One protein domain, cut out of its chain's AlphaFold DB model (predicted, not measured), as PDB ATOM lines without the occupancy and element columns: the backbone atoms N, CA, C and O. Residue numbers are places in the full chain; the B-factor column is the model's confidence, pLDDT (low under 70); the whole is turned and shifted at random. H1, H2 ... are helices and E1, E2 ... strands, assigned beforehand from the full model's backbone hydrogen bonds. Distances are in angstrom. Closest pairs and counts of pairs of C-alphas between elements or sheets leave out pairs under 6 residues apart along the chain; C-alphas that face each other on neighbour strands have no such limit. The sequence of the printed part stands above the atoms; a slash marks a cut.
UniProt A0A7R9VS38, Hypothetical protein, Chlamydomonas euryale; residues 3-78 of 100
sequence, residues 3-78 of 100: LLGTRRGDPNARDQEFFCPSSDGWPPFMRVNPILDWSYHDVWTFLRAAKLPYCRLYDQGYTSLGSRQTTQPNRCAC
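AT A GLANCE: This is residues 3 to 78 of the 100 residues of the protein "Hypothetical protein" of Chlamydomonas euryale (UniProt A0A7R9VS38). The printed part has little regular structure: a small hairpin of E1 and E2 lies toward one end of its longest axis, a wide looping stretch, residues 55 to 78, toward the other, and the short helix H1 joins on between them along the chain. The 76 printed residues hold two strands, antiparallel in the order E1 - E2, then one helix, a mixed class with only 16 residues in named elements. The whole is loose, with a radius of gyration of the C-alphas of 14.7 A and spans of 41 by 32 by 20 A.

HOW THE PARTS SIT: E1, residues 19 to 21, and E2, residues 30 to 32, form a hairpin, antiparallel at 149 degrees. N 31 and O 20 are within hydrogen-bond range at 2.8 A. H1, residues 40 to 49, is apart from E1, and every O i to N i+4 pair in it is within hydrogen-bond range.

IN THESE COORDINATES: E1 begins at C-alpha 19 (84.886, -3.423, 42.592) and is 7.1 A long; E2 is 6.3 A. H1, 14.4 A long, ends at C-alpha 49 (71.533, -6.658, 19.221).

THE WHOLE: The C-alphas of Pro 28 and Cys 78, the two farthest apart, are 42.9 A apart. The printed part has no cut, and both links are short. Residues 76 to 78 have pLDDT under 70.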
ATOM      1  N   LEU A   3      81.303   4.235  37.471       97.50
ATOM      2  CA  LEU A   3      81.220   3.140  36.505       97.50
ATOM      3  C   LEU A   3      82.277   3.334  35.420       97.50
ATOM      4  O   LEU A   3      82.354   4.401  34.813       97.50
ATOM      5  N   LEU A   4      83.063   2.296  35.164       96.00
ATOM      6  CA  LEU A   4      84.118   2.306  34.161       96.00
ATOM      7  C   LEU A   4      83.872   1.210  33.124       96.00
ATOM      8  O   LEU A   4      83.445   0.101  33.439       96.00
ATOM      9  N   GLY A   5      84.165   1.529  31.864       95.31
ATOM     10  CA  GLY A   5      84.064   0.597  30.738       95.31
ATOM     11  C   GLY A   5      85.308  -0.272  30.540       95.31
ATOM     12  O   GLY A   5      85.561  -0.697  29.415       95.31
ATOM     13  N   THR A   6      86.120  -0.471  31.581       95.06
ATOM     14  CA  THR A   6      87.363  -1.245  31.497       95.06
ATOM     15  C   THR A   6      87.067  -2.737  31.389       95.06
ATOM     16  O   THR A   6      86.195  -3.264  32.080       95.06
ATOM     17  N   ARG A   7      87.815  -3.421  30.524       95.50
ATOM     18  CA  ARG A   7      87.758  -4.873  30.315       95.50
ATOM     19  C   ARG A   7      89.122  -5.491  30.597       95.50
ATOM     20  O   ARG A   7      90.147  -4.842  30.419       95.50
ATOM     21  N   ARG A   8      89.156  -6.778  30.943       93.88
ATOM     22  CA  ARG A   8      90.372  -7.526  31.309       93.88
ATOM     23  C   ARG A   8      91.452  -7.514  30.222       93.88
ATOM     24  O   ARG A   8      92.632  -7.611  30.530       93.88
ATOM     25  N   GLY A   9      91.050  -7.376  28.958       89.25
ATOM     26  CA  GLY A   9      91.963  -7.263  27.817       89.25
ATOM     27  C   GLY A   9      92.565  -5.871  27.589       89.25
ATOM     28  O   GLY A   9      93.339  -5.715  26.645       89.25
ATOM     29  N   ASP A  10      92.209  -4.858  28.383       92.56
ATOM     30  CA  ASP A  10      92.754  -3.507  28.228       92.56
ATOM     31  C   ASP A  10      94.150  -3.387  28.893       92.56
ATOM     32  O   ASP A  10      94.397  -4.027  29.919       92.56
ATOM     33  N   PRO A  11      95.067  -2.536  28.376       88.00
ATOM     34  CA  PRO A  11      96.479  -2.502  28.791       88.00
ATOM     35  C   PRO A  11      96.756  -2.302  30.292       88.00
ATOM     36  O   PRO A  11      97.810  -2.711  30.766       88.00
ATOM     37  N   ASN A  12      95.818  -1.712  31.043       84.88
ATOM     38  CA  ASN A  12      95.966  -1.376  32.469       84.88
ATOM     39  C   ASN A  12      94.895  -2.040  33.362       84.88
ATOM     40  O   ASN A  12      94.579  -1.537  34.443       84.88
ATOM     41  N   ALA A  13      94.287  -3.134  32.896       89.12
ATOM     42  CA  ALA A  13      93.201  -3.818  33.601       89.12
ATOM     43  C   ALA A  13      93.650  -5.031  34.432       89.12
ATOM     44  O   ALA A  13      92.822  -5.623  35.118       89.12
ATOM     45  N   ARG A  14      94.934  -5.416  34.361       84.00
ATOM     46  CA  ARG A  14      95.449  -6.684  34.910       84.00
ATOM     47  C   ARG A  14      95.086  -6.904  36.381       84.00
ATOM     48  O   ARG A  14      94.650  -7.996  36.723       84.00
ATOM     49  N   ASP A  15      95.215  -5.860  37.192       87.69
ATOM     50  CA  ASP A  15      95.009  -5.917  38.644       87.69
ATOM     51  C   ASP A  15      93.679  -5.267  39.067       87.69
ATOM     52  O   ASP A  15      93.493  -4.888  40.222       87.69
ATOM     53  N   GLN A  16      92.752  -5.075  38.121       93.00
ATOM     54  CA  GLN A  16      91.428  -4.540  38.423       93.00
ATOM     55  C   GLN A  16      90.435  -5.663  38.719       93.00
ATOM     56  O   GLN A  16      90.407  -6.694  38.048       93.00
ATOM     57  N   GLU A  17      89.568  -5.410  39.694       96.12
ATOM     58  CA  GLU A  17      88.426  -6.257  40.027       96.12
ATOM     59  C   GLU A  17      87.107  -5.577  39.637       96.12
ATOM     60  O   GLU A  17      87.078  -4.418  39.206       96.12
ATOM     61  N   PHE A  18      85.995  -6.300  39.786       96.94
ATOM     62  CA  PHE A  18      84.651  -5.755  39.564       96.94
ATOM     63  C   PHE A  18      84.378  -4.524  40.430       96.94
ATOM     64  O   PHE A  18      83.729  -3.582  39.973       96.94
ATOM     65  N   PHE A  19      84.919  -4.527  41.647       97.19
ATOM     66  CA  PHE A  19      84.886  -3.423  42.592       97.19
ATOM     67  C   PHE A  19      86.293  -3.225  43.134       97.19
ATOM     68  O   PHE A  19      86.844  -4.126  43.754       97.19
ATOM     69  N   CYS A  20      86.893  -2.061  42.908       95.69
ATOM     70  CA  CYS A  20      88.197  -1.758  43.488       95.69
ATOM     71  C   CYS A  20      88.324  -0.267  43.816       95.69
ATOM     72  O   CYS A  20      87.704   0.568  43.151       95.69
ATOM     73  N   PRO A  21      89.111   0.115  44.834       96.38
ATOM     74  CA  PRO A  21      89.384   1.522  45.099       96.38
ATOM     75  C   PRO A  21      90.101   2.171  43.909       96.38
ATOM     76  O   PRO A  21      90.718   1.493  43.080       96.38
ATOM     77  N   SER A  22      90.010   3.495  43.813       94.69
ATOM     78  CA  SER A  22      90.831   4.320  42.928       94.69
ATOM     79  C   SER A  22      92.322   4.063  43.168       94.69
ATOM     80  O   SER A  22      92.730   3.720  44.273       94.69
ATOM     81  N   SER A  23      93.135   4.218  42.123       91.81
ATOM     82  CA  SER A  23      94.592   4.072  42.228       91.81
ATOM     83  C   SER A  23      95.221   5.199  43.055       91.81
ATOM     84  O   SER A  23      94.651   6.288  43.160       91.81
ATOM     85  N   ASP A  24      96.426   4.958  43.568       92.94
ATOM     86  CA  ASP A  24      97.212   5.968  44.276       92.94
ATOM     87  C   ASP A  24      97.371   7.247  43.439       92.94
ATOM     88  O   ASP A  24      97.568   7.207  42.221       92.94
ATOM     89  N   GLY A  25      97.243   8.401  44.096       95.12
ATOM     90  CA  GLY A  25      97.279   9.716  43.450       95.12
ATOM     91  C   GLY A  25      95.938  10.204  42.885       95.12
ATOM     92  O   GLY A  25      95.840  11.372  42.515       95.12
ATOM     93  N   TRP A  26      94.894   9.368  42.859       94.88
ATOM     94  CA  TRP A  26      93.527   9.806  42.552       94.88
ATOM     95  C   TRP A  26      92.727  10.105  43.827       94.88
ATOM     96  O   TRP A  26      92.978   9.489  44.865       94.88
ATOM     97  N   PRO A  27      91.721  11.005  43.767       97.00
ATOM     98  CA  PRO A  27      90.753  11.154  44.850       97.00
ATOM     99  C   PRO A  27      90.112   9.803  45.203       97.00
ATOM    100  O   PRO A  27      89.910   8.992  44.300       97.00
ATOM    101  N   PRO A  28      89.746   9.559  46.470       96.75
ATOM    102  CA  PRO A  28      89.174   8.283  46.879       96.75
ATOM    103  C   PRO A  28      87.786   8.076  46.261       96.75
ATOM    104  O   PRO A  28      86.829   8.791  46.570       96.75
ATOM    105  N   PHE A  29      87.653   7.060  45.411       96.62
ATOM    106  CA  PHE A  29      86.359   6.575  44.927       96.62
ATOM    107  C   PHE A  29      86.386   5.073  44.643       96.62
ATOM    108  O   PHE A  29      87.426   4.484  44.377       96.62
ATOM    109  N   MET A  30      85.208   4.449  44.660       97.81
ATOM    110  CA  MET A  30      85.032   3.066  44.208       97.81
ATOM    111  C   MET A  30      84.934   3.019  42.679       97.81
ATOM    112  O   MET A  30      84.025   3.642  42.118       97.81
ATOM    113  N   ARG A  31      85.824   2.271  42.025       97.44
ATOM    114  CA  ARG A  31      85.693   1.841  40.627       97.44
ATOM    115  C   ARG A  31      84.742   0.657  40.557       97.44
ATOM    116  O   ARG A  31      84.876  -0.284  41.333       97.44
ATOM    117  N   VAL A  32      83.799   0.713  39.625       98.00
ATOM    118  CA  VAL A  32      82.858  -0.372  39.341       98.00
ATOM    119  C   VAL A  32      82.996  -0.747  37.866       98.00
ATOM    120  O   VAL A  32      82.714   0.079  36.997       98.00
ATOM    121  N   ASN A  33      83.430  -1.976  37.591       97.00
ATOM    122  CA  ASN A  33      83.736  -2.492  36.253       97.00
ATOM    123  C   ASN A  33      82.721  -3.586  35.850       97.00
ATOM    124  O   ASN A  33      83.039  -4.773  35.918       97.00
ATOM    125  N   PRO A  34      81.487  -3.237  35.437       97.56
ATOM    126  CA  PRO A  34      80.424  -4.220  35.190       97.56
ATOM    127  C   PRO A  34      80.705  -5.148  34.001       97.56
ATOM    128  O   PRO A  34      80.169  -6.250  33.935       97.56
ATOM    129  N   ILE A  35      81.545  -4.706  33.062       96.88
ATOM    130  CA  ILE A  35      81.898  -5.445  31.846       96.88
ATOM    131  C   ILE A  35      83.327  -5.995  31.888       96.88
ATOM    132  O   ILE A  35      83.906  -6.261  30.838       96.88
ATOM    133  N   LEU A  36      83.916  -6.161  33.080       96.62
ATOM    134  CA  LEU A  36      85.327  -6.530  33.230       96.62
ATOM    135  C   LEU A  36      85.701  -7.789  32.432       96.62
ATOM    136  O   LEU A  36      86.736  -7.811  31.772       96.62
ATOM    137  N   ASP A  37      84.834  -8.800  32.425       96.38
ATOM    138  CA  ASP A  37      85.070 -10.069  31.725       96.38
ATOM    139  C   ASP A  37      84.518 -10.118  30.293       96.38
ATOM    140  O   ASP A  37      84.588 -11.157  29.640       96.38
ATOM    141  N   TRP A  38      83.999  -9.008  29.762       96.69
ATOM    142  CA  TRP A  38      83.505  -8.979  28.387       96.69
ATOM    143  C   TRP A  38      84.657  -9.016  27.383       96.69
ATOM    144  O   TRP A  38      85.580  -8.189  27.391       96.69
ATOM    145  N   SER A  39      84.556  -9.936  26.429       95.06
ATOM    146  CA  SER A  39      85.428  -9.956  25.265       95.06
ATOM    147  C   SER A  39      85.061  -8.840  24.279       95.06
ATOM    148  O   SER A  39      83.995  -8.225  24.340       95.06
ATOM    149  N   TYR A  40      85.944  -8.582  23.309       92.06
ATOM    150  CA  TYR A  40      85.623  -7.682  22.195       92.06
ATOM    151  C   TYR A  40      84.377  -8.158  21.427       92.06
ATOM    152  O   TYR A  40      83.581  -7.340  20.975       92.06
ATOM    153  N   HIS A  41      84.190  -9.475  21.306       94.62
ATOM    154  CA  HIS A  41      83.030 -10.051  20.635       94.62
ATOM    155  C   HIS A  41      81.728  -9.732  21.379       94.62
ATOM    156  O   HIS A  41      80.774  -9.284  20.746       94.62
ATOM    157  N   ASP A  42      81.713  -9.882  22.706       96.69
ATOM    158  CA  ASP A  42      80.522  -9.648  23.534       96.69
ATOM    159  C   ASP A  42      80.036  -8.201  23.425       96.69
ATOM    160  O   ASP A  42      78.848  -7.957  23.215       96.69
ATOM    161  N   VAL A  43      80.972  -7.242  23.444       95.81
ATOM    162  CA  VAL A  43      80.677  -5.813  23.251       95.81
ATOM    163  C   VAL A  43      79.946  -5.579  21.927       95.81
ATOM    164  O   VAL A  43      78.889  -4.949  21.900       95.81
ATOM    165  N   TRP A  44      80.471  -6.106  20.819       95.31
ATOM    166  CA  TRP A  44      79.868  -5.904  19.496       95.31
ATOM    167  C   TRP A  44      78.564  -6.663  19.287       95.31
ATOM    168  O   TRP A  44      77.688  -6.187  18.557       95.31
ATOM    169  N   THR A  45      78.433  -7.841  19.888       96.69
ATOM    170  CA  THR A  45      77.190  -8.610  19.863       96.69
ATOM    171  C   THR A  45      76.094  -7.842  20.592       96.69
ATOM    172  O   THR A  45      75.026  -7.630  20.017       96.69
ATOM    173  N   PHE A  46      76.386  -7.319  21.785       96.75
ATOM    174  CA  PHE A  46      75.449  -6.503  22.550       96.75
ATOM    175  C   PHE A  46      75.069  -5.205  21.825       96.75
ATOM    176  O   PHE A  46      73.883  -4.954  21.622       96.75
ATOM    177  N   LEU A  47      76.050  -4.412  21.373       96.19
ATOM    178  CA  LEU A  47      75.799  -3.131  20.695       96.19
ATOM    179  C   LEU A  47      74.865  -3.288  19.490       96.19
ATOM    180  O   LEU A  47      73.941  -2.493  19.310       96.19
ATOM    181  N   ARG A  48      75.079  -4.333  18.679       94.12
ATOM    182  CA  ARG A  48      74.264  -4.600  17.487       94.12
ATOM    183  C   ARG A  48      72.893  -5.169  17.827       94.12
ATOM    184  O   ARG A  48      71.912  -4.728  17.236       94.12
ATOM    185  N   ALA A  49      72.811  -6.101  18.777       96.62
ATOM    186  CA  ALA A  49      71.533  -6.658  19.221       96.62
ATOM    187  C   ALA A  49      70.623  -5.576  19.825       96.62
ATOM    188  O   ALA A  49      69.436  -5.519  19.512       96.62
ATOM    189  N   ALA A  50      71.202  -4.673  20.618       96.69
ATOM    190  CA  ALA A  50      70.506  -3.549  21.234       96.69
ATOM    191  C   ALA A  50      70.301  -2.349  20.286       96.69
ATOM    192  O   ALA A  50      69.675  -1.369  20.682       96.69
ATOM    193  N   LYS A  51      70.810  -2.411  19.044       96.12
ATOM    194  CA  LYS A  51      70.744  -1.332  18.037       96.12
ATOM    195  C   LYS A  51      71.239   0.018  18.572       96.12
ATOM    196  O   LYS A  51      70.666   1.064  18.271       96.12
ATOM    197  N   LEU A  52      72.301  -0.005  19.376       95.38
ATOM    198  CA  LEU A  52      72.859   1.206  19.967       95.38
ATOM    199  C   LEU A  52      73.709   1.966  18.939       95.38
ATOM    200  O   LEU A  52      74.483   1.342  18.206       95.38
ATOM    201  N   PRO A  53      73.612   3.307  18.889       96.62
ATOM    202  CA  PRO A  53      74.499   4.100  18.053       96.62
ATOM    203  C   PRO A  53      75.947   3.947  18.536       96.62
ATOM    204  O   PRO A  53      76.230   4.011  19.732       96.62
ATOM    205  N   TYR A  54      76.876   3.775  17.596       95.25
ATOM    206  CA  TYR A  54      78.311   3.702  17.865       95.25
ATOM    207  C   TYR A  54      79.096   4.641  16.943       95.25
ATOM    208  O   TYR A  54      78.581   5.184  15.966       95.25
ATOM    209  N   CYS A  55      80.368   4.880  17.271       95.25
ATOM    210  CA  CYS A  55      81.208   5.790  16.499       95.25
ATOM    211  C   CYS A  55      81.495   5.241  15.091       95.25
ATOM    212  O   CYS A  55      82.153   4.216  14.940       95.25
ATOM    213  N   ARG A  56      81.104   5.996  14.063       95.00
ATOM    214  CA  ARG A  56      81.338   5.714  12.631       95.00
ATOM    215  C   ARG A  56      82.799   5.467  12.223       95.00
ATOM    216  O   ARG A  56      83.050   4.953  11.140       95.00
ATOM    217  N   LEU A  57      83.781   5.800  13.066       93.38
ATOM    218  CA  LEU A  57      85.173   5.399  12.826       93.38
ATOM    219  C   LEU A  57      85.346   3.874  12.883       93.38
ATOM    220  O   LEU A  57      86.175   3.332  12.163       93.38
ATOM    221  N   TYR A  58      84.542   3.156  13.669       93.88
ATOM    222  CA  TYR A  58      84.611   1.695  13.709       93.88
ATOM    223  C   TYR A  58      84.240   1.054  12.358       93.88
ATOM    224  O   TYR A  58      84.849   0.058  11.973       93.88
ATOM    225  N   ASP A  59      83.352   1.678  11.575       91.19
ATOM    226  CA  ASP A  59      83.025   1.229  10.211       91.19
ATOM    227  C   ASP A  59      84.188   1.437   9.224       91.19
ATOM    228  O   ASP A  59      84.272   0.774   8.194       91.19
ATOM    229  N   GLN A  60      85.121   2.336   9.551       90.06
ATOM    230  CA  GLN A  60      86.315   2.633   8.753       90.06
ATOM    231  C   GLN A  60      87.501   1.714   9.100       90.06
ATOM    232  O   GLN A  60      88.628   1.960   8.672       90.06
ATOM    233  N   GLY A  61      87.269   0.657   9.887       90.44
ATOM    234  CA  GLY A  61      88.287  -0.332  10.247       90.44
ATOM    235  C   GLY A  61      89.122   0.026  11.476       90.44
ATOM    236  O   GLY A  61      90.121  -0.639  11.754       90.44
ATOM    237  N   TYR A  62      88.738   1.051  12.241       92.94
ATOM    238  CA  TYR A  62      89.310   1.275  13.568       92.94
ATOM    239  C   TYR A  62      88.790   0.208  14.533       92.94
ATOM    240  O   TYR A  62      87.617  -0.143  14.494       92.94
ATOM    241  N   THR A  63      89.648  -0.317  15.410       92.06
ATOM    242  CA  THR A  63      89.248  -1.312  16.430       92.06
ATOM    243  C   THR A  63      89.518  -0.854  17.862       92.06
ATOM    244  O   THR A  63      89.077  -1.508  18.799       92.06
ATOM    245  N   SER A  64      90.224   0.264  18.029       92.44
ATOM    246  CA  SER A  64      90.456   0.975  19.288       92.44
ATOM    247  C   SER A  64      90.645   2.458  18.964       92.44
ATOM    248  O   SER A  64      91.199   2.778  17.910       92.44
ATOM    249  N   LEU A  65      90.159   3.353  19.826       93.69
ATOM    250  CA  LEU A  65      90.236   4.802  19.643       93.69
ATOM    251  C   LEU A  65      90.970   5.435  20.829       93.69
ATOM    252  O   LEU A  65      90.522   5.326  21.966       93.69
ATOM    253  N   GLY A  66      92.086   6.104  20.549       91.75
ATOM    254  CA  GLY A  66      92.856   6.898  21.505       91.75
ATOM    255  C   GLY A  66      93.076   8.319  20.984       91.75
ATOM    256  O   GLY A  66      92.162   8.954  20.458       91.75
ATOM    257  N   SER A  67      94.304   8.834  21.098       93.25
ATOM    258  CA  SER A  67      94.655  10.151  20.547       93.25
ATOM    259  C   SER A  67      94.602  10.158  19.014       93.25
ATOM    260  O   SER A  67      94.953   9.172  18.360       93.25
ATOM    261  N   ARG A  68      94.237  11.305  18.426       92.25
ATOM    262  CA  ARG A  68      94.198  11.520  16.964       92.25
ATOM    263  C   ARG A  68      95.545  11.272  16.279       92.25
ATOM    264  O   ARG A  68      95.562  10.941  15.103       92.25
ATOM    265  N   GLN A  69      96.652  11.457  16.997       92.56
ATOM    266  CA  GLN A  69      98.009  11.341  16.450       92.56
ATOM    267  C   GLN A  69      98.520   9.894  16.435       92.56
ATOM    268  O   GLN A  69      99.366   9.547  15.616       92.56
ATOM    269  N   THR A  70      98.018   9.049  17.340       89.50
ATOM    270  CA  THR A  70      98.537   7.689  17.563       89.50
ATOM    271  C   THR A  70      97.570   6.593  17.134       89.50
ATOM    272  O   THR A  70      97.967   5.438  16.998       89.50
ATOM    273  N   THR A  71      96.305   6.937  16.891       92.00
ATOM    274  CA  THR A  71      95.286   5.974  16.472       92.00
ATOM    275  C   THR A  71      95.301   5.809  14.956       92.00
ATOM    276  O   THR A  71      95.114   6.775  14.222       92.00
ATOM    277  N   GLN A  72      95.467   4.574  14.483       91.31
ATOM    278  CA  GLN A  72      95.365   4.214  13.066       91.31
ATOM    279  C   GLN A  72      94.342   3.080  12.871       91.31
ATOM    280  O   GLN A  72      94.110   2.309  13.809       91.31
ATOM    281  N   PRO A  73      93.748   2.935  11.669       90.50
ATOM    282  CA  PRO A  73      92.912   1.788  11.342       90.50
ATOM    283  C   PRO A  73      93.672   0.476  11.530       90.50
ATOM    284  O   PRO A  73      94.869   0.373  11.238       90.50
ATOM    285  N   ASN A  74      92.965  -0.556  11.975       86.44
ATOM    286  CA  ASN A  74      93.556  -1.870  12.124       86.44
ATOM    287  C   ASN A  74      93.810  -2.482  10.739       86.44
ATOM    288  O   ASN A  74      92.883  -2.836  10.009       86.44
ATOM    289  N   ARG A  75      95.087  -2.646  10.380       75.88
ATOM    290  CA  ARG A  75      95.502  -3.203   9.080       75.88
ATOM    291  C   ARG A  75      95.005  -4.634   8.873       75.88
ATOM    292  O   ARG A  75      94.725  -5.015   7.740       75.88
ATOM    293  N   CYS A  76      94.820  -5.397   9.951       63.03
ATOM    294  CA  CYS A  76      94.268  -6.750   9.890       63.03
ATOM    295  C   CYS A  76      92.767  -6.762   9.555       63.03
ATOM    296  O   CYS A  76      92.285  -7.748   8.998       63.03
ATOM    297  N   ALA A  77      92.039  -5.674   9.837       53.38
ATOM    298  CA  ALA A  77      90.652  -5.504   9.401       53.38
ATOM    299  C   ALA A  77      90.559  -5.120   7.910       53.38
ATOM    300  O   ALA A  77      89.568  -5.430   7.258       53.38
ATOM    301  N   CYS A  78      91.616  -4.517   7.352       41.56
ATOM    302  CA  CYS A  78      91.761  -4.195   5.927       41.56
ATOM    303  C   CYS A  78      92.438  -5.331   5.129       41.56
ATOM    304  O   CYS A  78      93.135  -5.104   4.138       41.56
TER     305      CYS A  78